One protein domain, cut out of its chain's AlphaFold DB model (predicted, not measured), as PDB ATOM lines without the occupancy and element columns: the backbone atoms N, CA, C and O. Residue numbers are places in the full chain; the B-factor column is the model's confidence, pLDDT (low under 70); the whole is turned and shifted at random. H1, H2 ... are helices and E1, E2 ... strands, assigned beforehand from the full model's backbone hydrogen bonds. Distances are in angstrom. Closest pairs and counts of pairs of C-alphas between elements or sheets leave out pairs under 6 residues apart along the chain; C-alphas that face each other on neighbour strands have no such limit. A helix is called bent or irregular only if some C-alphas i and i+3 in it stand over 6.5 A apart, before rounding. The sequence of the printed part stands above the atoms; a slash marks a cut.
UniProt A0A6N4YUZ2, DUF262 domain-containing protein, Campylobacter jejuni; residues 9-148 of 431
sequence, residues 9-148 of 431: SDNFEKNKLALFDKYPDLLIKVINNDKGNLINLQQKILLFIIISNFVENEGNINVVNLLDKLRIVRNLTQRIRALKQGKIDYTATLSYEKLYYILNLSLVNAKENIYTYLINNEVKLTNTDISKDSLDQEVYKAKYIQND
ATOM      1  N   SER A   9      72.887  54.907 236.517       93.12
ATOM      2  CA  SER A   9      74.257  55.388 236.731       93.12
ATOM      3  C   SER A   9      75.114  55.210 235.474       93.12
ATOM      4  O   SER A   9      74.726  54.526 234.522       93.12
ATOM      5  N   ASP A  10      76.273  55.865 235.438       90.25
ATOM      6  CA  ASP A  10      77.248  55.698 234.354       90.25
ATOM      7  C   ASP A  10      78.122  54.448 234.560       90.25
ATOM      8  O   ASP A  10      78.448  53.761 233.595       90.25
ATOM      9  N   ASN A  11      78.421  54.117 235.817       92.06
ATOM     10  CA  ASN A  11      79.196  52.959 236.262       92.06
ATOM     11  C   ASN A  11      78.422  52.147 237.310       92.06
ATOM     12  O   ASN A  11      77.306  52.506 237.695       92.06
ATOM     13  N   PHE A  12      79.011  51.047 237.782       93.38
ATOM     14  CA  PHE A  12      78.414  50.247 238.846       93.38
ATOM     15  C   PHE A  12      78.148  51.078 240.111       93.38
ATOM     16  O   PHE A  12      79.061  51.629 240.726       93.38
ATOM     17  N   GLU A  13      76.888  51.090 240.530       93.19
ATOM     18  CA  GLU A  13      76.445  51.558 241.836       93.19
ATOM     19  C   GLU A  13      75.436  50.549 242.385       93.19
ATOM     20  O   GLU A  13      74.542  50.080 241.670       93.19
ATOM     21  N   LYS A  14      75.556  50.210 243.672       91.44
ATOM     22  CA  LYS A  14      74.666  49.230 244.300       91.44
ATOM     23  C   LYS A  14      73.203  49.667 244.152       91.44
ATOM     24  O   LYS A  14      72.853  50.795 244.482       91.44
ATOM     25  N   ASN A  15      72.349  48.738 243.719       90.12
ATOM     26  CA  ASN A  15      70.914  48.941 243.465       90.12
ATOM     27  C   ASN A  15      70.564  49.894 242.304       90.12
ATOM     28  O   ASN A  15      69.396  50.262 242.167       90.12
ATOM     29  N   LYS A  16      71.524  50.269 241.453       94.38
ATOM     30  CA  LYS A  16      71.276  51.018 240.212       94.38
ATOM     31  C   LYS A  16      71.584  50.164 238.990       94.38
ATOM     32  O   LYS A  16      72.077  49.049 239.126       94.38
ATOM     33  N   LEU A  17      71.254  50.667 237.805       94.38
ATOM     34  CA  LEU A  17      71.638  50.107 236.512       94.38
ATOM     35  C   LEU A  17      72.664  51.015 235.829       94.38
ATOM     36  O   LEU A  17      72.351  52.167 235.524       94.38
ATOM     37  N   ALA A  18      73.844  50.469 235.525       94.56
ATOM     38  CA  ALA A  18      74.831  51.160 234.708       94.56
ATOM     39  C   ALA A  18      74.410  51.172 233.227       94.56
ATOM     40  O   ALA A  18      74.173  50.122 232.618       94.56
ATOM     41  N   LEU A  19      74.342  52.368 232.642       91.56
ATOM     42  CA  LEU A  19      74.063  52.574 231.216       91.56
ATOM     43  C   LEU A  19      75.318  52.868 230.389       91.56
ATOM     44  O   LEU A  19      75.199  53.103 229.188       91.56
ATOM     45  N   PHE A  20      76.498  52.865 231.022       89.88
ATOM     46  CA  PHE A  20      77.790  53.141 230.382       89.88
ATOM     47  C   PHE A  20      77.828  54.499 229.670       89.88
ATOM     48  O   PHE A  20      78.481  54.682 228.644       89.88
ATOM     49  N   ASP A  21      77.090  55.463 230.217       86.56
ATOM     50  CA  ASP A  21      76.885  56.775 229.628       86.56
ATOM     51  C   ASP A  21      76.953  57.843 230.718       86.56
ATOM     52  O   ASP A  21      76.251  57.753 231.724       86.56
ATOM     53  N   LYS A  22      77.769  58.879 230.489       85.19
ATOM     54  CA  LYS A  22      77.985  59.999 231.422       85.19
ATOM     55  C   LYS A  22      76.699  60.738 231.796       85.19
ATOM     56  O   LYS A  22      76.641  61.395 232.832       85.19
ATOM     57  N   TYR A  23      75.674  60.653 230.950       85.81
ATOM     58  CA  TYR A  23      74.358  61.228 231.198       85.81
ATOM     59  C   TYR A  23      73.319  60.096 231.202       85.81
ATOM     60  O   TYR A  23      72.643  59.884 230.191       85.81
ATOM     61  N   PRO A  24      73.195  59.343 232.309       84.94
ATOM     62  CA  PRO A  24      72.360  58.143 232.362       84.94
ATOM     63  C   PRO A  24      70.856  58.448 232.458       84.94
ATOM     64  O   PRO A  24      70.032  57.559 232.272       84.94
ATOM     65  N   ASP A  25      70.462  59.697 232.720       87.00
ATOM     66  CA  ASP A  25      69.050  60.087 232.741       87.00
ATOM     67  C   ASP A  25      68.475  60.169 231.317       87.00
ATOM     68  O   ASP A  25      68.627  61.167 230.604       87.00
ATOM     69  N   LEU A  26      67.824  59.081 230.902       87.31
ATOM     70  CA  LEU A  26      67.284  58.923 229.553       87.31
ATOM     71  C   LEU A  26      66.152  59.911 229.245       87.31
ATOM     72  O   LEU A  26      66.056  60.382 228.112       87.31
ATOM     73  N   LEU A  27      65.311  60.243 230.228       85.38
ATOM     74  CA  LEU A  27      64.188  61.157 230.023       85.38
ATOM     75  C   LEU A  27      64.689  62.594 229.863       85.38
ATOM     76  O   LEU A  27      64.298  63.275 228.916       85.38
ATOM     77  N   ILE A  28      65.599  63.033 230.740       83.25
ATOM     78  CA  ILE A  28      66.208  64.367 230.645       83.25
ATOM     79  C   ILE A  28      66.953  64.523 229.320       83.25
ATOM     80  O   ILE A  28      66.850  65.571 228.686       83.25
ATOM     81  N   LYS A  29      67.656  63.483 228.855       84.00
ATOM     82  CA  LYS A  29      68.306  63.503 227.538       84.00
ATOM     83  C   LYS A  29      67.337  63.772 226.394       84.00
ATOM     84  O   LYS A  29      67.638  64.595 225.533       84.00
ATOM     85  N   VAL A  30      66.184  63.103 226.398       81.44
ATOM     86  CA  VAL A  30      65.142  63.307 225.382       81.44
ATOM     87  C   VAL A  30      64.548  64.708 225.465       81.44
ATOM     88  O   VAL A  30      64.344  65.330 224.427       81.44
ATOM     89  N   ILE A  31      64.275  65.202 226.675       79.75
ATOM     90  CA  ILE A  31      63.648  66.514 226.889       79.75
ATOM     91  C   ILE A  31      64.589  67.647 226.487       79.75
ATOM     92  O   ILE A  31      64.177  68.555 225.770       79.75
ATOM     93  N   ASN A  32      65.842  67.603 226.944       77.00
ATOM     94  CA  ASN A  32      66.771  68.706 226.737       77.00
ATOM     95  C   ASN A  32      67.226  68.794 225.279       77.00
ATOM     96  O   ASN A  32      67.451  69.898 224.806       77.00
ATOM     97  N   ASN A  33      67.344  67.657 224.574       64.94
ATOM     98  CA  ASN A  33      67.672  67.547 223.142       64.94
ATOM     99  C   ASN A  33      68.702  68.576 222.617       64.94
ATOM    100  O   ASN A  33      68.620  69.039 221.476       64.94
ATOM    101  N   ASP A  34      69.679  68.952 223.443       55.19
ATOM    102  CA  ASP A  34      70.745  69.852 223.026       55.19
ATOM    103  C   ASP A  34      71.637  69.116 222.028       55.19
ATOM    104  O   ASP A  34      71.913  67.921 222.186       55.19
ATOM    105  N   LYS A  35      72.083  69.820 220.980       48.44
ATOM    106  CA  LYS A  35      72.959  69.283 219.926       48.44
ATOM    107  C   LYS A  35      74.135  68.516 220.555       48.44
ATOM    108  O   LYS A  35      75.074  69.128 221.048       48.44
ATOM    109  N   GLY A  36      74.065  67.181 220.536       53.41
ATOM    110  CA  GLY A  36      75.046  66.285 221.166       53.41
ATOM    111  C   GLY A  36      74.456  65.215 222.099       53.41
ATOM    112  O   GLY A  36      75.114  64.204 222.326       53.41
ATOM    113  N   ASN A  37      73.213  65.369 222.574       55.44
ATOM    114  CA  ASN A  37      72.531  64.439 223.494       55.44
ATOM    115  C   ASN A  37      71.558  63.474 222.784       55.44
ATOM    116  O   ASN A  37      70.432  63.262 223.229       55.44
ATOM    117  N   LEU A  38      71.971  62.876 221.663       71.62
ATOM    118  CA  LEU A  38      71.132  61.903 220.957       71.62
ATOM    119  C   LEU A  38      71.084  60.576 221.723       71.62
ATOM    120  O   LEU A  38      72.115  59.937 221.919       71.62
ATOM    121  N   ILE A  39      69.882  60.136 222.109       82.19
ATOM    122  CA  ILE A  39      69.696  58.780 222.635       82.19
ATOM    123  C   ILE A  39      69.862  57.742 221.521       82.19
ATOM    124  O   ILE A  39      69.267  57.853 220.441       82.19
ATOM    125  N   ASN A  40      70.664  56.714 221.787       87.44
ATOM    126  CA  ASN A  40      70.867  55.614 220.848       87.44
ATOM    127  C   ASN A  40      69.662  54.641 220.839       87.44
ATOM    128  O   ASN A  40      68.719  54.773 221.622       87.44
ATOM    129  N   LEU A  41      69.661  53.662 219.927       90.44
ATOM    130  CA  LEU A  41      68.552  52.707 219.779       90.44
ATOM    131  C   LEU A  41      68.298  51.858 221.031       90.44
ATOM    132  O   LEU A  41      67.146  51.670 221.415       90.44
ATOM    133  N   GLN A  42      69.353  51.387 221.691       92.25
ATOM    134  CA  GLN A  42      69.233  50.656 222.951       92.25
ATOM    135  C   GLN A  42      68.590  51.533 224.033       92.25
ATOM    136  O   GLN A  42      67.659  51.105 224.706       92.25
ATOM    137  N   GLN A  43      69.036  52.779 224.180       91.31
ATOM    138  CA  GLN A  43      68.483  53.722 225.150       91.31
ATOM    139  C   GLN A  43      66.998  54.007 224.884       91.31
ATOM    140  O   GLN A  43      66.217  54.096 225.829       91.31
ATOM    141  N   LYS A  44      66.576  54.066 223.611       91.50
ATOM    142  CA  LYS A  44      65.151  54.145 223.232       91.50
ATOM    143  C   LYS A  44      64.361  52.923 223.702       91.50
ATOM    144  O   LYS A  44      63.274  53.095 224.247       91.50
ATOM    145  N   ILE A  45      64.906  51.713 223.529       94.06
ATOM    146  CA  ILE A  45      64.289  50.469 224.019       94.06
ATOM    147  C   ILE A  45      64.109  50.535 225.539       94.06
ATOM    148  O   ILE A  45      63.006  50.327 226.037       94.06
ATOM    149  N   LEU A  46      65.169  50.866 226.281       94.62
ATOM    150  CA  LEU A  46      65.121  50.926 227.745       94.62
ATOM    151  C   LEU A  46      64.111  51.969 228.241       94.62
ATOM    152  O   LEU A  46      63.314  51.676 229.131       94.62
ATOM    153  N   LEU A  47      64.093  53.158 227.630       93.06
ATOM    154  CA  LEU A  47      63.133  54.210 227.965       93.06
ATOM    155  C   LEU A  47      61.685  53.773 227.707       93.06
ATOM    156  O   LEU A  47      60.818  54.023 228.542       93.06
ATOM    157  N   PHE A  48      61.424  53.083 226.593       92.75
ATOM    158  CA  PHE A  48      60.099  52.536 226.307       92.75
ATOM    159  C   PHE A  48      59.649  51.551 227.392       92.75
ATOM    160  O   PHE A  48      58.531  51.658 227.890       92.75
ATOM    161  N   ILE A  49      60.526  50.633 227.809       93.88
ATOM    162  CA  ILE A  49      60.211  49.637 228.846       93.88
ATOM    163  C   ILE A  49      59.887  50.313 230.178       93.88
ATOM    164  O   ILE A  49      58.928  49.910 230.842       93.88
ATOM    165  N   ILE A  50      60.646  51.348 230.554       92.88
ATOM    166  CA  ILE A  50      60.360  52.162 231.740       92.88
ATOM    167  C   ILE A  50      58.940  52.725 231.631       92.88
ATOM    168  O   ILE A  50      58.107  52.431 232.486       92.88
ATOM    169  N   ILE A  51      58.633  53.465 230.559       91.12
ATOM    170  CA  ILE A  51      57.325  54.112 230.370       91.12
ATOM    171  C   ILE A  51      56.184  53.083 230.380       91.12
ATOM    172  O   ILE A  51      55.208  53.285 231.101       91.12
ATOM    173  N   SER A  52      56.315  51.965 229.655       90.94
ATOM    174  CA  SER A  52      55.286  50.913 229.609       90.94
ATOM    175  C   SER A  52      54.992  50.353 230.999       90.94
ATOM    176  O   SER A  52      53.834  50.230 231.382       90.94
ATOM    177  N   ASN A  53      56.027  50.108 231.815       90.31
ATOM    178  CA  ASN A  53      55.836  49.610 233.181       90.31
ATOM    179  C   ASN A  53      55.143  50.640 234.086       90.31
ATOM    180  O   ASN A  53      54.344  50.243 234.934       90.31
ATOM    181  N   PHE A  54      55.410  51.940 233.912       89.56
ATOM    182  CA  PHE A  54      54.688  52.993 234.638       89.56
ATOM    183  C   PHE A  54      53.209  53.049 234.259       89.56
ATOM    184  O   PHE A  54      52.367  53.172 235.149       89.56
ATOM    185  N   VAL A  55      52.899  52.940 232.965       88.81
ATOM    186  CA  VAL A  55      51.525  53.002 232.450       88.81
ATOM    187  C   VAL A  55      50.724  51.765 232.858       88.81
ATOM    188  O   VAL A  55      49.631  51.900 233.395       88.81
ATOM    189  N   GLU A  56      51.269  50.564 232.662       87.69
ATOM    190  CA  GLU A  56      50.562  49.300 232.918       87.69
ATOM    191  C   GLU A  56      50.296  49.018 234.400       87.69
ATOM    192  O   GLU A  56      49.366  48.280 234.717       87.69
ATOM    193  N   ASN A  57      51.108  49.574 235.304       84.25
ATOM    194  CA  ASN A  57      50.984  49.349 236.748       84.25
ATOM    195  C   ASN A  57      50.422  50.567 237.495       84.25
ATOM    196  O   ASN A  57      50.549  50.632 238.716       84.25
ATOM    197  N   GLU A  58      49.866  51.555 236.782       82.69
ATOM    198  CA  GLU A  58      49.314  52.794 237.364       82.69
ATOM    199  C   GLU A  58      50.291  53.482 238.347       82.69
ATOM    200  O   GLU A  58      49.910  54.059 239.363       82.69
ATOM    201  N   GLY A  59      51.596  53.392 238.067       74.62
ATOM    202  CA  GLY A  59      52.663  53.925 238.918       74.62
ATOM    203  C   GLY A  59      53.062  53.079 240.140       74.62
ATOM    204  O   GLY A  59      54.050  53.428 240.791       74.62
ATOM    205  N   ASN A  60      52.387  51.964 240.439       81.44
ATOM    206  CA  ASN A  60      52.757  51.036 241.517       81.44
ATOM    207  C   ASN A  60      53.770  49.981 241.035       81.44
ATOM    208  O   ASN A  60      53.432  48.836 240.736       81.44
ATOM    209  N   ILE A  61      55.032  50.389 240.907       86.06
ATOM    210  CA  ILE A  61      56.064  49.595 240.229       86.06
ATOM    211  C   ILE A  61      56.951  48.862 241.224       86.06
ATOM    212  O   ILE A  61      57.523  49.456 242.138       86.06
ATOM    213  N   ASN A  62      57.189  47.579 240.958       89.62
ATOM    214  CA  ASN A  62      58.298  46.853 241.564       89.62
ATOM    215  C   ASN A  62      59.624  47.290 240.914       89.62
ATOM    216  O   ASN A  62      60.058  46.724 239.907       89.62
ATOM    217  N   VAL A  63      60.263  48.310 241.494       90.88
ATOM    218  CA  VAL A  63      61.500  48.917 240.970       90.88
ATOM    219  C   VAL A  63      62.636  47.901 240.848       90.88
ATOM    220  O   VAL A  63      63.376  47.938 239.869       90.88
ATOM    221  N   VAL A  64      62.757  46.963 241.793       91.06
ATOM    222  CA  VAL A  64      63.810  45.934 241.768       91.06
ATOM    223  C   VAL A  64      63.647  45.029 240.549       91.06
ATOM    224  O   VAL A  64      64.602  44.832 239.800       91.06
ATOM    225  N   ASN A  65      62.431  44.532 240.304       91.81
ATOM    226  CA  ASN A  65      62.164  43.684 239.142       91.81
ATOM    227  C   ASN A  65      62.296  44.459 237.821       91.81
ATOM    228  O   ASN A  65      62.796  43.919 236.836       91.81
ATOM    229  N   LEU A  66      61.886  45.734 237.798       93.75
ATOM    230  CA  LEU A  66      62.083  46.600 236.635       93.75
ATOM    231  C   LEU A  66      63.575  46.790 236.329       93.75
ATOM    232  O   LEU A  66      63.973  46.672 235.174       93.75
ATOM    233  N   LEU A  67      64.408  47.032 237.344       94.62
ATOM    234  CA  LEU A  67      65.856  47.158 237.175       94.62
ATOM    235  C   LEU A  67      66.480  45.875 236.628       94.62
ATOM    236  O   LEU A  67      67.249  45.947 235.673       94.62
ATOM    237  N   ASP A  68      66.122  44.710 237.173       94.56
ATOM    238  CA  ASP A  68      66.604  43.421 236.661       94.56
ATOM    239  C   ASP A  68      66.167  43.190 235.202       94.56
ATOM    240  O   ASP A  68      66.961  42.739 234.374       94.56
ATOM    241  N   LYS A  69      64.930  43.560 234.846       95.38
ATOM    242  CA  LYS A  69      64.427  43.471 233.468       95.38
ATOM    243  C   LYS A  69      65.214  44.377 232.522       95.38
ATOM    244  O   LYS A  69      65.665  43.925 231.470       95.38
ATOM    245  N   LEU A  70      65.406  45.642 232.894       95.94
ATOM    246  CA  LEU A  70      66.173  46.602 232.097       95.94
ATOM    247  C   LEU A  70      67.623  46.155 231.923       95.94
ATOM    248  O   LEU A  70      68.168  46.294 230.837       95.94
ATOM    249  N   ARG A  71      68.222  45.572 232.960       96.19
ATOM    250  CA  ARG A  71      69.580  45.021 232.974       96.19
ATOM    251  C   ARG A  71      69.758  43.880 231.975       96.19
ATOM    252  O   ARG A  71      70.698  43.913 231.182       96.19
ATOM    253  N   ILE A  72      68.818  42.933 231.950       96.44
ATOM    254  CA  ILE A  72      68.786  41.842 230.963       96.44
ATOM    255  C   ILE A  72      68.649  42.410 229.548       96.44
ATOM    256  O   ILE A  72      69.457  42.098 228.676       96.44
ATOM    257  N   VAL A  73      67.676  43.295 229.310       96.44
ATOM    258  CA  VAL A  73      67.465  43.889 227.977       96.44
ATOM    259  C   VAL A  73      68.678  44.709 227.532       96.44
ATOM    260  O   VAL A  73      69.089  44.620 226.375       96.44
ATOM    261  N   ARG A  74      69.290  45.467 228.447       95.50
ATOM    262  CA  ARG A  74      70.528  46.224 228.231       95.50
ATOM    263  C   ARG A  74      71.656  45.288 227.810       95.50
ATOM    264  O   ARG A  74      72.246  45.548 226.772       95.50
ATOM    265  N   ASN A  75      71.891  44.175 228.508       95.44
ATOM    266  CA  ASN A  75      72.913  43.192 228.117       95.44
ATOM    267  C   ASN A  75      72.646  42.607 226.723       95.44
ATOM    268  O   ASN A  75      73.524  42.633 225.861       95.44
ATOM    269  N   LEU A  76      71.421  42.125 226.484       95.25
ATOM    270  CA  LEU A  76      71.042  41.500 225.214       95.25
ATOM    271  C   LEU A  76      71.244  42.451 224.030       95.25
ATOM    272  O   LEU A  76      71.763  42.041 223.000       95.25
ATOM    273  N   THR A  77      70.859  43.717 224.190       94.62
ATOM    274  CA  THR A  77      70.975  44.740 223.141       94.62
ATOM    275  C   THR A  77      72.384  45.316 223.015       94.62
ATOM    276  O   THR A  77      72.797  45.633 221.902       94.62
ATOM    277  N   GLN A  78      73.152  45.407 224.109       92.19
ATOM    278  CA  GLN A  78      74.554  45.849 224.097       92.19
ATOM    279  C   GLN A  78      75.426  44.889 223.287       92.19
ATOM    280  O   GLN A  78      76.335  45.313 222.575       92.19
ATOM    281  N   ARG A  79      75.113  43.589 223.366       91.62
ATOM    282  CA  ARG A  79      75.783  42.537 222.601       91.62
ATOM    283  C   ARG A  79      75.390  42.514 221.119       91.62
ATOM    284  O   ARG A  79      76.028  41.787 220.367       91.62
ATOM    285  N   ILE A  80      74.436  43.329 220.650       92.38
ATOM    286  CA  ILE A  80      74.138  43.497 219.210       92.38
ATOM    287  C   ILE A  80      75.154  44.471 218.594       92.38
ATOM    288  O   ILE A  80      74.883  45.642 218.295       92.38
ATOM    289  N   ARG A  81      76.379  43.968 218.465       90.00
ATOM    290  CA  ARG A  81      77.544  44.682 217.952       90.00
ATOM    291  C   ARG A  81      78.438  43.742 217.155       90.00
ATOM    292  O   ARG A  81      78.382  42.524 217.323       90.00
ATOM    293  N   ALA A  82      79.287  44.328 216.320       87.56
ATOM    294  CA  ALA A  82      80.332  43.627 215.586       87.56
ATOM    295  C   ALA A  82      81.669  44.348 215.765       87.56
ATOM    296  O   ALA A  82      81.708  45.582 215.837       87.56
ATOM    297  N   LEU A  83      82.761  43.588 215.851       84.19
ATOM    298  CA  LEU A  83      84.100  44.158 215.775       84.19
ATOM    299  C   LEU A  83      84.339  44.627 214.335       84.19
ATOM    300  O   LEU A  83      84.084  43.889 213.383       84.19
ATOM    301  N   LYS A  84      84.790  45.868 214.145       81.94
ATOM    302  CA  LYS A  84      85.136  46.345 212.801       81.94
ATOM    303  C   LYS A  84      86.389  45.612 212.317       81.94
ATOM    304  O   LYS A  84      87.418  45.668 212.982       81.94
ATOM    305  N   GLN A  85      86.319  44.992 211.140       74.94
ATOM    306  CA  GLN A  85      87.452  44.278 210.546       74.94
ATOM    307  C   GLN A  85      88.710  45.165 210.499       74.94
ATOM    308  O   GLN A  85      88.661  46.300 210.016       74.94
ATOM    309  N   GLY A  86      89.827  44.655 211.029       70.69
ATOM    310  CA  GLY A  86      91.118  45.347 211.069       70.69
ATOM    311  C   GLY A  86      91.230  46.480 212.099       70.69
ATOM    312  O   GLY A  86      92.299  47.093 212.204       70.69
ATOM    313  N   LYS A  87      90.178  46.766 212.879       79.75
ATOM    314  CA  LYS A  87      90.141  47.856 213.868       79.75
ATOM    315  C   LYS A  87      89.890  47.337 215.277       79.75
ATOM    316  O   LYS A  87      89.284  46.291 215.476       79.75
ATOM    317  N   ILE A  88      90.302  48.128 216.262       83.94
ATOM    318  CA  ILE A  88      90.095  47.835 217.686       83.94
ATOM    319  C   ILE A  88      88.877  48.585 218.241       83.94
ATOM    320  O   ILE A  88      88.944  49.221 219.289       83.94
ATOM    321  N   ASP A  89      87.766  48.541 217.506       84.88
ATOM    322  CA  ASP A  89      86.523  49.215 217.874       84.88
ATOM    323  C   ASP A  89      85.311  48.356 217.523       84.88
ATOM    324  O   ASP A  89      85.144  47.921 216.375       84.88
ATOM    325  N   TYR A  90      84.412  48.194 218.491       86.69
ATOM    326  CA  TYR A  90      83.078  47.685 218.218       86.69
ATOM    327  C   TYR A  90      82.209  48.746 217.542       86.69
ATOM    328  O   TYR A  90      82.308  49.948 217.796       86.69
ATOM    329  N   THR A  91      81.299  48.282 216.694       87.94
ATOM    330  CA  THR A  91      80.186  49.079 216.186       87.94
ATOM    331  C   THR A  91      78.878  48.426 216.578       87.94
ATOM    332  O   THR A  91      78.706  47.223 216.394       87.94
ATOM    333  N   ALA A  92      77.942  49.216 217.103       87.25
ATOM    334  CA  ALA A  92      76.570  48.758 217.261       87.25
ATOM    335  C   ALA A  92      75.999  48.426 215.874       87.25
ATOM    336  O   ALA A  92      76.166  49.206 214.932       87.25
ATOM    337  N   THR A  93      75.354  47.268 215.757       89.56
ATOM    338  CA  THR A  93      74.731  46.789 214.511       89.56
ATOM    339  C   THR A  93      73.210  46.722 214.612       89.56
ATOM    340  O   THR A  93      72.543  46.451 213.616       89.56
ATOM    341  N   LEU A  94      72.652  47.021 215.792       90.69
ATOM    342  CA  LEU A  94      71.215  47.121 216.009       90.69
ATOM    343  C   LEU A  94      70.593  48.128 215.032       90.69
ATOM    344  O   LEU A  94      70.975  49.298 215.002       90.69
ATOM    345  N   SER A  95      69.606  47.674 214.261       90.12
ATOM    346  CA  SER A  95      68.883  48.483 213.279       90.12
ATOM    347  C   SER A  95      67.451  48.798 213.731       90.12
ATOM    348  O   SER A  95      66.866  48.100 214.562       90.12
ATOM    349  N   TYR A  96      66.866  49.871 213.184       89.50
ATOM    350  CA  TYR A  96      65.513  50.325 213.543       89.50
ATOM    351  C   TYR A  96      64.431  49.268 213.278       89.50
ATOM    352  O   TYR A  96      63.481  49.160 214.052       89.50
ATOM    353  N   GLU A  97      64.585  48.463 212.226       91.69
ATOM    354  CA  GLU A  97      63.628  47.418 211.829       91.69
ATOM    355  C   GLU A  97      63.447  46.338 212.907       91.69
ATOM    356  O   GLU A  97      62.397  45.702 213.001       91.69
ATOM    357  N   LYS A  98      64.453  46.159 213.768       92.19
ATOM    358  CA  LYS A  98      64.478  45.135 214.819       92.19
ATOM    359  C   LYS A  98      63.764  45.572 216.091       92.19
ATOM    360  O   LYS A  98      63.392  44.725 216.902       92.19
ATOM    361  N   LEU A  99      63.535  46.879 216.264       91.81
ATOM    362  CA  LEU A  99      62.935  47.440 217.477       91.81
ATOM    363  C   LEU A  99      61.586  46.804 217.801       91.81
ATOM    364  O   LEU A  99      61.355  46.422 218.944       91.81
ATOM    365  N   TYR A 100      60.717  46.662 216.797       91.94
ATOM    366  CA  TYR A 100      59.400  46.055 216.981       91.94
ATOM    367  C   TYR A 100      59.510  44.638 217.557       91.94
ATOM    368  O   TYR A 100      58.794  44.298 218.495       91.94
ATOM    369  N   TYR A 101      60.424  43.823 217.032       94.19
ATOM    370  CA  TYR A 101      60.607  42.450 217.494       94.19
ATOM    371  C   TYR A 101      61.179  42.400 218.913       94.19
ATOM    372  O   TYR A 101      60.703  41.615 219.727       94.19
ATOM    373  N   ILE A 102      62.138  43.276 219.236       94.94
ATOM    374  CA  ILE A 102      62.734  43.352 220.578       94.94
ATOM    375  C   ILE A 102      61.700  43.799 221.618       94.94
ATOM    376  O   ILE A 102      61.599  43.190 222.678       94.94
ATOM    377  N   LEU A 103      60.907  44.834 221.324       93.25
ATOM    378  CA  LEU A 103      59.888  45.345 222.250       93.25
ATOM    379  C   LEU A 103      58.736  44.356 222.475       93.25
ATOM    380  O   LEU A 103      58.110  44.382 223.529       93.25
ATOM    381  N   ASN A 104      58.489  43.460 221.519       91.50
ATOM    382  CA  ASN A 104      57.502  42.388 221.643       91.50
ATOM    383  C   ASN A 104      58.079  41.075 222.190       91.50
ATOM    384  O   ASN A 104      57.357  40.076 222.247       91.50
ATOM    385  N   LEU A 105      59.349  41.046 222.609       93.12
ATOM    386  CA  LEU A 105      59.884  39.883 223.307       93.12
ATOM    387  C   LEU A 105      59.057  39.606 224.558       93.12
ATOM    388  O   LEU A 105      58.748  40.496 225.352       93.12
ATOM    389  N   SER A 106      58.747  38.337 224.773       89.94
ATOM    390  CA  SER A 106      57.908  37.907 225.885       89.94
ATOM    391  C   SER A 106      58.493  38.287 227.255       89.94
ATOM    392  O   SER A 106      57.746  38.642 228.163       89.94
ATOM    393  N   LEU A 107      59.827  38.341 227.376       90.25
ATOM    394  CA  LEU A 107      60.530  38.806 228.580       90.25
ATOM    395  C   LEU A 107      60.307  40.298 228.888       90.25
ATOM    396  O   LEU A 107      60.318  40.694 230.052       90.25
ATOM    397  N   VAL A 108      60.080  41.137 227.870       88.81
ATOM    398  CA  VAL A 108      59.836  42.580 228.061       88.81
ATOM    399  C   VAL A 108      58.489  42.786 228.756       88.81
ATOM    400  O   VAL A 108      58.376  43.570 229.704       88.81
ATOM    401  N   ASN A 109      57.507  41.977 228.363       85.31
ATOM    402  CA  ASN A 109      56.135  42.011 228.865       85.31
ATOM    403  C   ASN A 109      55.910  41.103 230.090       85.31
ATOM    404  O   ASN A 109      54.787  40.984 230.581       85.31
ATOM    405  N   ALA A 110      56.963  40.460 230.607       86.88
ATOM    406  CA  ALA A 110      56.861  39.581 231.766       86.88
ATOM    407  C   ALA A 110      56.439  40.364 233.021       86.88
ATOM    408  O   ALA A 110      57.055  41.375 233.375       86.88
ATOM    409  N   LYS A 111      55.392  39.882 233.700       83.94
ATOM    410  CA  LYS A 111      54.876  40.467 234.952       83.94
ATOM    411  C   LYS A 111      55.482  39.834 236.205       83.94
ATOM    412  O   LYS A 111      55.512  40.463 237.258       83.94
ATOM    413  N   GLU A 112      55.953  38.597 236.092       89.69
ATOM    414  CA  GLU A 112      56.615  37.882 237.180       89.69
ATOM    415  C   GLU A 112      58.074  38.334 237.376       89.69
ATOM    416  O   GLU A 112      58.571  39.228 236.681       89.69
ATOM    417  N   ASN A 113      58.768  37.732 238.349       92.19
ATOM    418  CA  ASN A 113      60.200  37.955 238.525       92.19
ATOM    419  C   ASN A 113      60.951  37.558 237.246       92.19
ATOM    420  O   ASN A 113      60.807  36.435 236.765       92.19
ATOM    421  N   ILE A 114      61.772  38.459 236.708       93.88
ATOM    422  CA  ILE A 114      62.381  38.249 235.393       93.88
ATOM    423  C   ILE A 114      63.372  37.074 235.352       93.88
ATOM    424  O   ILE A 114      63.465  36.395 234.331       93.88
ATOM    425  N   TYR A 115      64.075  36.774 236.450       94.06
ATOM    426  CA  TYR A 115      64.970  35.613 236.499       94.06
ATOM    427  C   TYR A 115      64.172  34.308 236.512       94.06
ATOM    428  O   TYR A 115      64.512  33.379 235.788       94.06
ATOM    429  N   THR A 116      63.068  34.256 237.265       94.06
ATOM    430  CA  THR A 116      62.132  33.121 237.218       94.06
ATOM    431  C   THR A 116      61.547  32.945 235.818       94.06
ATOM    432  O   THR A 116      61.507  31.825 235.311       94.06
ATOM    433  N   TYR A 117      61.172  34.052 235.167       95.50
ATOM    434  CA  TYR A 117      60.659  34.039 233.800       95.50
ATOM    435  C   TYR A 117      61.659  33.395 232.830       95.50
ATOM    436  O   TYR A 117      61.292  32.470 232.110       95.50
ATOM    437  N   LEU A 118      62.921  33.847 232.844       95.25
ATOM    438  CA  LEU A 118      63.978  33.347 231.956       95.25
ATOM    439  C   LEU A 118      64.252  31.845 232.112       95.25
ATOM    440  O   LEU A 118      64.619  31.192 231.141       95.25
ATOM    441  N   ILE A 119      64.112  31.302 233.322       94.88
ATOM    442  CA  ILE A 119      64.403  29.888 233.598       94.88
ATOM    443  C   ILE A 119      63.266  28.984 233.118       94.88
ATOM    444  O   ILE A 119      63.525  27.890 232.618       94.88
ATOM    445  N   ASN A 120      62.022  29.439 233.269       94.50
ATOM    446  CA  ASN A 120      60.838  28.602 233.073       94.50
ATOM    447  C   ASN A 120      60.174  28.771 231.701       94.50
ATOM    448  O   ASN A 120      59.366  27.929 231.316       94.50
ATOM    449  N   ASN A 121      60.476  29.851 230.978       94.12
ATOM    450  CA  ASN A 121      59.809  30.187 229.726       94.12
ATOM    451  C   ASN A 121      60.793  30.219 228.558       94.12
ATOM    452  O   ASN A 121      61.924  30.690 228.670       94.12
ATOM    453  N   GLU A 122      60.323  29.785 227.392       91.94
ATOM    454  CA  GLU A 122      61.066  29.932 226.147       91.94
ATOM    455  C   GLU A 122      60.927  31.364 225.604       91.94
ATOM    456  O   GLU A 122      59.819  31.875 225.421       91.94
ATOM    457  N   VAL A 123      62.057  32.007 225.297       93.81
ATOM    458  CA  VAL A 123      62.096  33.326 224.653       93.81
ATOM    459  C   VAL A 123      62.386  33.149 223.164       93.81
ATOM    460  O   VAL A 123      63.479  32.741 222.772       93.81
ATOM    461  N   LYS A 124      61.418  33.507 222.317       92.94
ATOM    462  CA  LYS A 124      61.572  33.458 220.857       92.94
ATOM    463  C   LYS A 124      62.329  34.686 220.350       92.94
ATOM    464  O   LYS A 124      61.836  35.800 220.475       92.94
ATOM    465  N   LEU A 125      63.494  34.477 219.734       93.25
ATOM    466  CA  LEU A 125      64.400  35.544 219.267       93.25
ATOM    467  C   LEU A 125      64.181  35.981 217.805       93.25
ATOM    468  O   LEU A 125      65.006  36.703 217.241       93.25
ATOM    469  N   THR A 126      63.095  35.542 217.167       92.44
ATOM    470  CA  THR A 126      62.833  35.767 215.738       92.44
ATOM    471  C   THR A 126      62.961  37.248 215.359       92.44
ATOM    472  O   THR A 126      62.265  38.095 215.910       92.44
ATOM    473  N   ASN A 127      63.838  37.547 214.392       91.81
ATOM    474  CA  ASN A 127      64.088  38.890 213.846       91.81
ATOM    475  C   ASN A 127      64.583  39.946 214.858       91.81
ATOM    476  O   ASN A 127      64.412  41.138 214.615       91.81
ATOM    477  N   THR A 128      65.208  39.546 215.969       91.25
ATOM    478  CA  THR A 128      65.715  40.492 216.988       91.25
ATOM    479  C   THR A 128      67.198  40.841 216.862       91.25
ATOM    480  O   THR A 128      67.654  41.752 217.544       91.25
ATOM    481  N   ASP A 129      67.954  40.116 216.032       91.38
ATOM    482  CA  ASP A 129      69.429  40.132 215.955       91.38
ATOM    483  C   ASP A 129      70.152  39.765 217.272       91.38
ATOM    484  O   ASP A 129      71.380  39.741 217.327       91.38
ATOM    485  N   ILE A 130      69.411  39.411 218.328       93.25
ATOM    486  CA  ILE A 130      69.960  38.842 219.559       93.25
ATOM    487  C   ILE A 130      70.386  37.404 219.263       93.25
ATOM    488  O   ILE A 130      69.579  36.586 218.812       93.25
ATOM    489  N   SER A 131      71.651  37.084 219.536       90.62
ATOM    490  CA  SER A 131      72.170  35.727 219.371       90.62
ATOM    491  C   SER A 131      71.613  34.777 220.433       90.62
ATOM    492  O   SER A 131      71.305  35.175 221.562       90.62
ATOM    493  N   LYS A 132      71.508  33.492 220.077       91.38
ATOM    494  CA  LYS A 132      71.094  32.435 221.006       91.38
ATOM    495  C   LYS A 132      72.046  32.353 222.205       91.38
ATOM    496  O   LYS A 132      71.574  32.393 223.335       91.38
ATOM    497  N   ASP A 133      73.352  32.403 221.956       88.75
ATOM    498  CA  ASP A 133      74.398  32.474 222.984       88.75
ATOM    499  C   ASP A 133      74.175  33.613 223.988       88.75
ATOM    500  O   ASP A 133      74.283  33.410 225.196       88.75
ATOM    501  N   SER A 134      73.827  34.814 223.510       91.81
ATOM    502  CA  SER A 134      73.562  35.972 224.373       91.81
ATOM    503  C   SER A 134      72.355  35.745 225.288       91.81
ATOM    504  O   SER A 134      72.385  36.142 226.453       91.81
ATOM    505  N   LEU A 135      71.294  35.100 224.790       94.62
ATOM    506  CA  LEU A 135      70.146  34.721 225.619       94.62
ATOM    507  C   LEU A 135      70.516  33.614 226.614       94.62
ATOM    508  O   LEU A 135      70.145  33.697 227.783       94.62
ATOM    509  N   ASP A 136      71.254  32.600 226.170       92.62
ATOM    510  CA  ASP A 136      71.629  31.459 227.007       92.62
ATOM    511  C   ASP A 136      72.532  31.881 228.173       92.62
ATOM    512  O   ASP A 136      72.375  31.370 229.282       92.62
ATOM    513  N   GLN A 137      73.380  32.896 227.980       91.75
ATOM    514  CA  GLN A 137      74.116  33.541 229.072       91.75
ATOM    515  C   GLN A 137      73.194  34.174 230.121       91.75
ATOM    516  O   GLN A 137      73.423  34.002 231.317       91.75
ATOM    517  N   GLU A 138      72.141  34.888 229.711       95.38
ATOM    518  CA  GLU A 138      71.182  35.482 230.655       95.38
ATOM    519  C   GLU A 138      70.398  34.406 231.417       95.38
ATOM    520  O   GLU A 138      70.168  34.546 232.620       95.38
ATOM    521  N   VAL A 139      70.047  33.301 230.752       94.88
ATOM    522  CA  VAL A 139      69.407  32.140 231.390       94.88
ATOM    523  C   VAL A 139      70.358  31.467 232.385       94.88
ATOM    524  O   VAL A 139      69.957  31.152 233.506       94.88
ATOM    525  N   TYR A 140      71.626  31.262 232.019       91.81
ATOM    526  CA  TYR A 140      72.633  30.677 232.907       91.81
ATOM    527  C   TYR A 140      72.890  31.568 234.133       91.81
ATOM    528  O   TYR A 140      72.869  31.087 235.269       91.81
ATOM    529  N   LYS A 141      72.995  32.887 233.931       93.44
ATOM    530  CA  LYS A 141      73.078  33.890 235.004       93.44
ATOM    531  C   LYS A 141      71.864  33.850 235.933       93.44
ATOM    532  O   LYS A 141      72.021  33.899 237.152       93.44
ATOM    533  N   ALA A 142      70.654  33.733 235.379       94.06
ATOM    534  CA  ALA A 142      69.430  33.625 236.169       94.06
ATOM    535  C   ALA A 142      69.471  32.405 237.105       94.06
ATOM    536  O   ALA A 142      69.143  32.533 238.285       94.06
ATOM    537  N   LYS A 143      69.950  31.250 236.615       91.69
ATOM    538  CA  LYS A 143      70.139  30.039 237.434       91.69
ATOM    539  C   LYS A 143      71.157  30.261 238.559       91.69
ATOM    540  O   LYS A 143      70.901  29.856 239.690       91.69
ATOM    541  N   TYR A 144      72.267  30.953 238.283       88.12
ATOM    542  CA  TYR A 144      73.258  31.327 239.305       88.12
ATOM    543  C   TYR A 144      72.644  32.148 240.439       88.12
ATOM    544  O   TYR A 144      72.825  31.824 241.612       88.12
ATOM    545  N   ILE A 145      71.887  33.189 240.086       90.19
ATOM    546  CA  ILE A 145      71.257  34.095 241.054       90.19
ATOM    547  C   ILE A 145      70.162  33.378 241.852       90.19
ATOM    548  O   ILE A 145      70.037  33.609 243.052       90.19
ATOM    549  N   GLN A 146      69.385  32.497 241.215       87.81
ATOM    550  CA  GLN A 146      68.340  31.735 241.902       87.81
ATOM    551  C   GLN A 146      68.923  30.766 242.939       87.81
ATOM    552  O   GLN A 146      68.361  30.621 244.024       87.81
ATOM    553  N   ASN A 147      70.054  30.131 242.623       85.62
ATOM    554  CA  ASN A 147      70.726  29.197 243.524       85.62
ATOM    555  C   ASN A 147      71.408  29.899 244.709       85.62
ATOM    556  O   ASN A 147      71.570  29.289 245.766       85.62
ATOM    557  N   ASP A 148      71.835  31.156 244.548       85.62
ATOM    558  CA  ASP A 148      72.485  31.932 245.604       85.62
ATOM    559  C   ASP A 148      72.284  33.440 245.410       85.62
ATOM    560  O   ASP A 148      73.035  34.123 244.707       85.62
TER     561      ASP A 148
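What this domain is: This is residues 9 to 148 of the 431 residues of the protein "DUF262 domain-containing protein" of Campylobacter jejuni (UniProt A0A6N4YUZ2). A hairpin of two long helices, H2 and H3, makes the core, with the crossed helices H5 and H6 packed on the H3 side and the short helices H1 and H4 on H2. A small two-strand hairpin, E1 and E2, follows H3 at one end, and residues 31 to 36, of which 31 and 32 belong to H1, stick out from the rest. The printed part has 140 residues, with six named helices and two named strands in the order H1 H2 H3 E1 E2 H4 H5 H6; the sheet, E1 - E2, is antiparallel and the class is mostly helix. It is compact, with a radius of gyration of the C-alphas of 15.5 A, and spans 42 by 40 by 30 A.

Where its parts are: Begin at C-alpha 9, at (74.257, 55.388, 236.731); residues 9 to 25 hold no named element. H1 then takes residues 26 to 32. Find C-alpha 41 at (68.552, 52.707, 219.779); from there H2 runs 22.5 A to residue 56. H3, residues 63 to 78, is 21.6 A long. E1, residues 81 to 83, and E2, residues 90 to 92, come next. H4, residues 96 to 103, is irregular, but only just: C-alphas 97 and 100 are 6.8 A apart. H5 covers residues 114 to 120, and H6, residues 132 to 147, runs 22.8 A to C-alpha 147 at (70.726, 29.197, 243.524).

How they stand to each other: Start with H2 and H3, a helical hairpin at a shallow tilt of 25 degrees, opposite ways; their closest C-alphas, of Gln 42 and Thr 77, are 6.2 A apart. H1 only just touches H2, with 3 pairs of C-alphas within 8 A, the closest being Leu 26 and Leu 47 at 6.5 A. H4 touches H2, closest at the C-alphas of Ile 45 and Leu 103, 7.0 A. On H3, look at Lys 69: its C-alpha is 5.9 A from that of Ile 114, the closest pair with H5. H6 only just touches H3, with 3 pairs of C-alphas within 8 A, closest at Leu 76 and Ser 134, 6.1 A. H5 and H6 touch about perpendicular, at 78 degrees, with the C-alphas of Tyr 115 and Ala 142 closest at 4.9 A. In the hairpin of E1 and E2, N 82 and O 91 are within hydrogen-bond range at 3.0 A. Every O i to N i+4 pair is within range in H1, H2, H3, H5 and H6, and 2 of 4 in H4. H1 and H6 are apart.

The domain as a whole: The C-alphas farthest apart, of Glu 58 and Gly 86, are 49.9 A from each other. The printed part has no cut, and the link from H5 to H6 is long, with 11 residues. Mean pLDDT of the printed part is 88.7; look for values under 70 at residues 33 to 37.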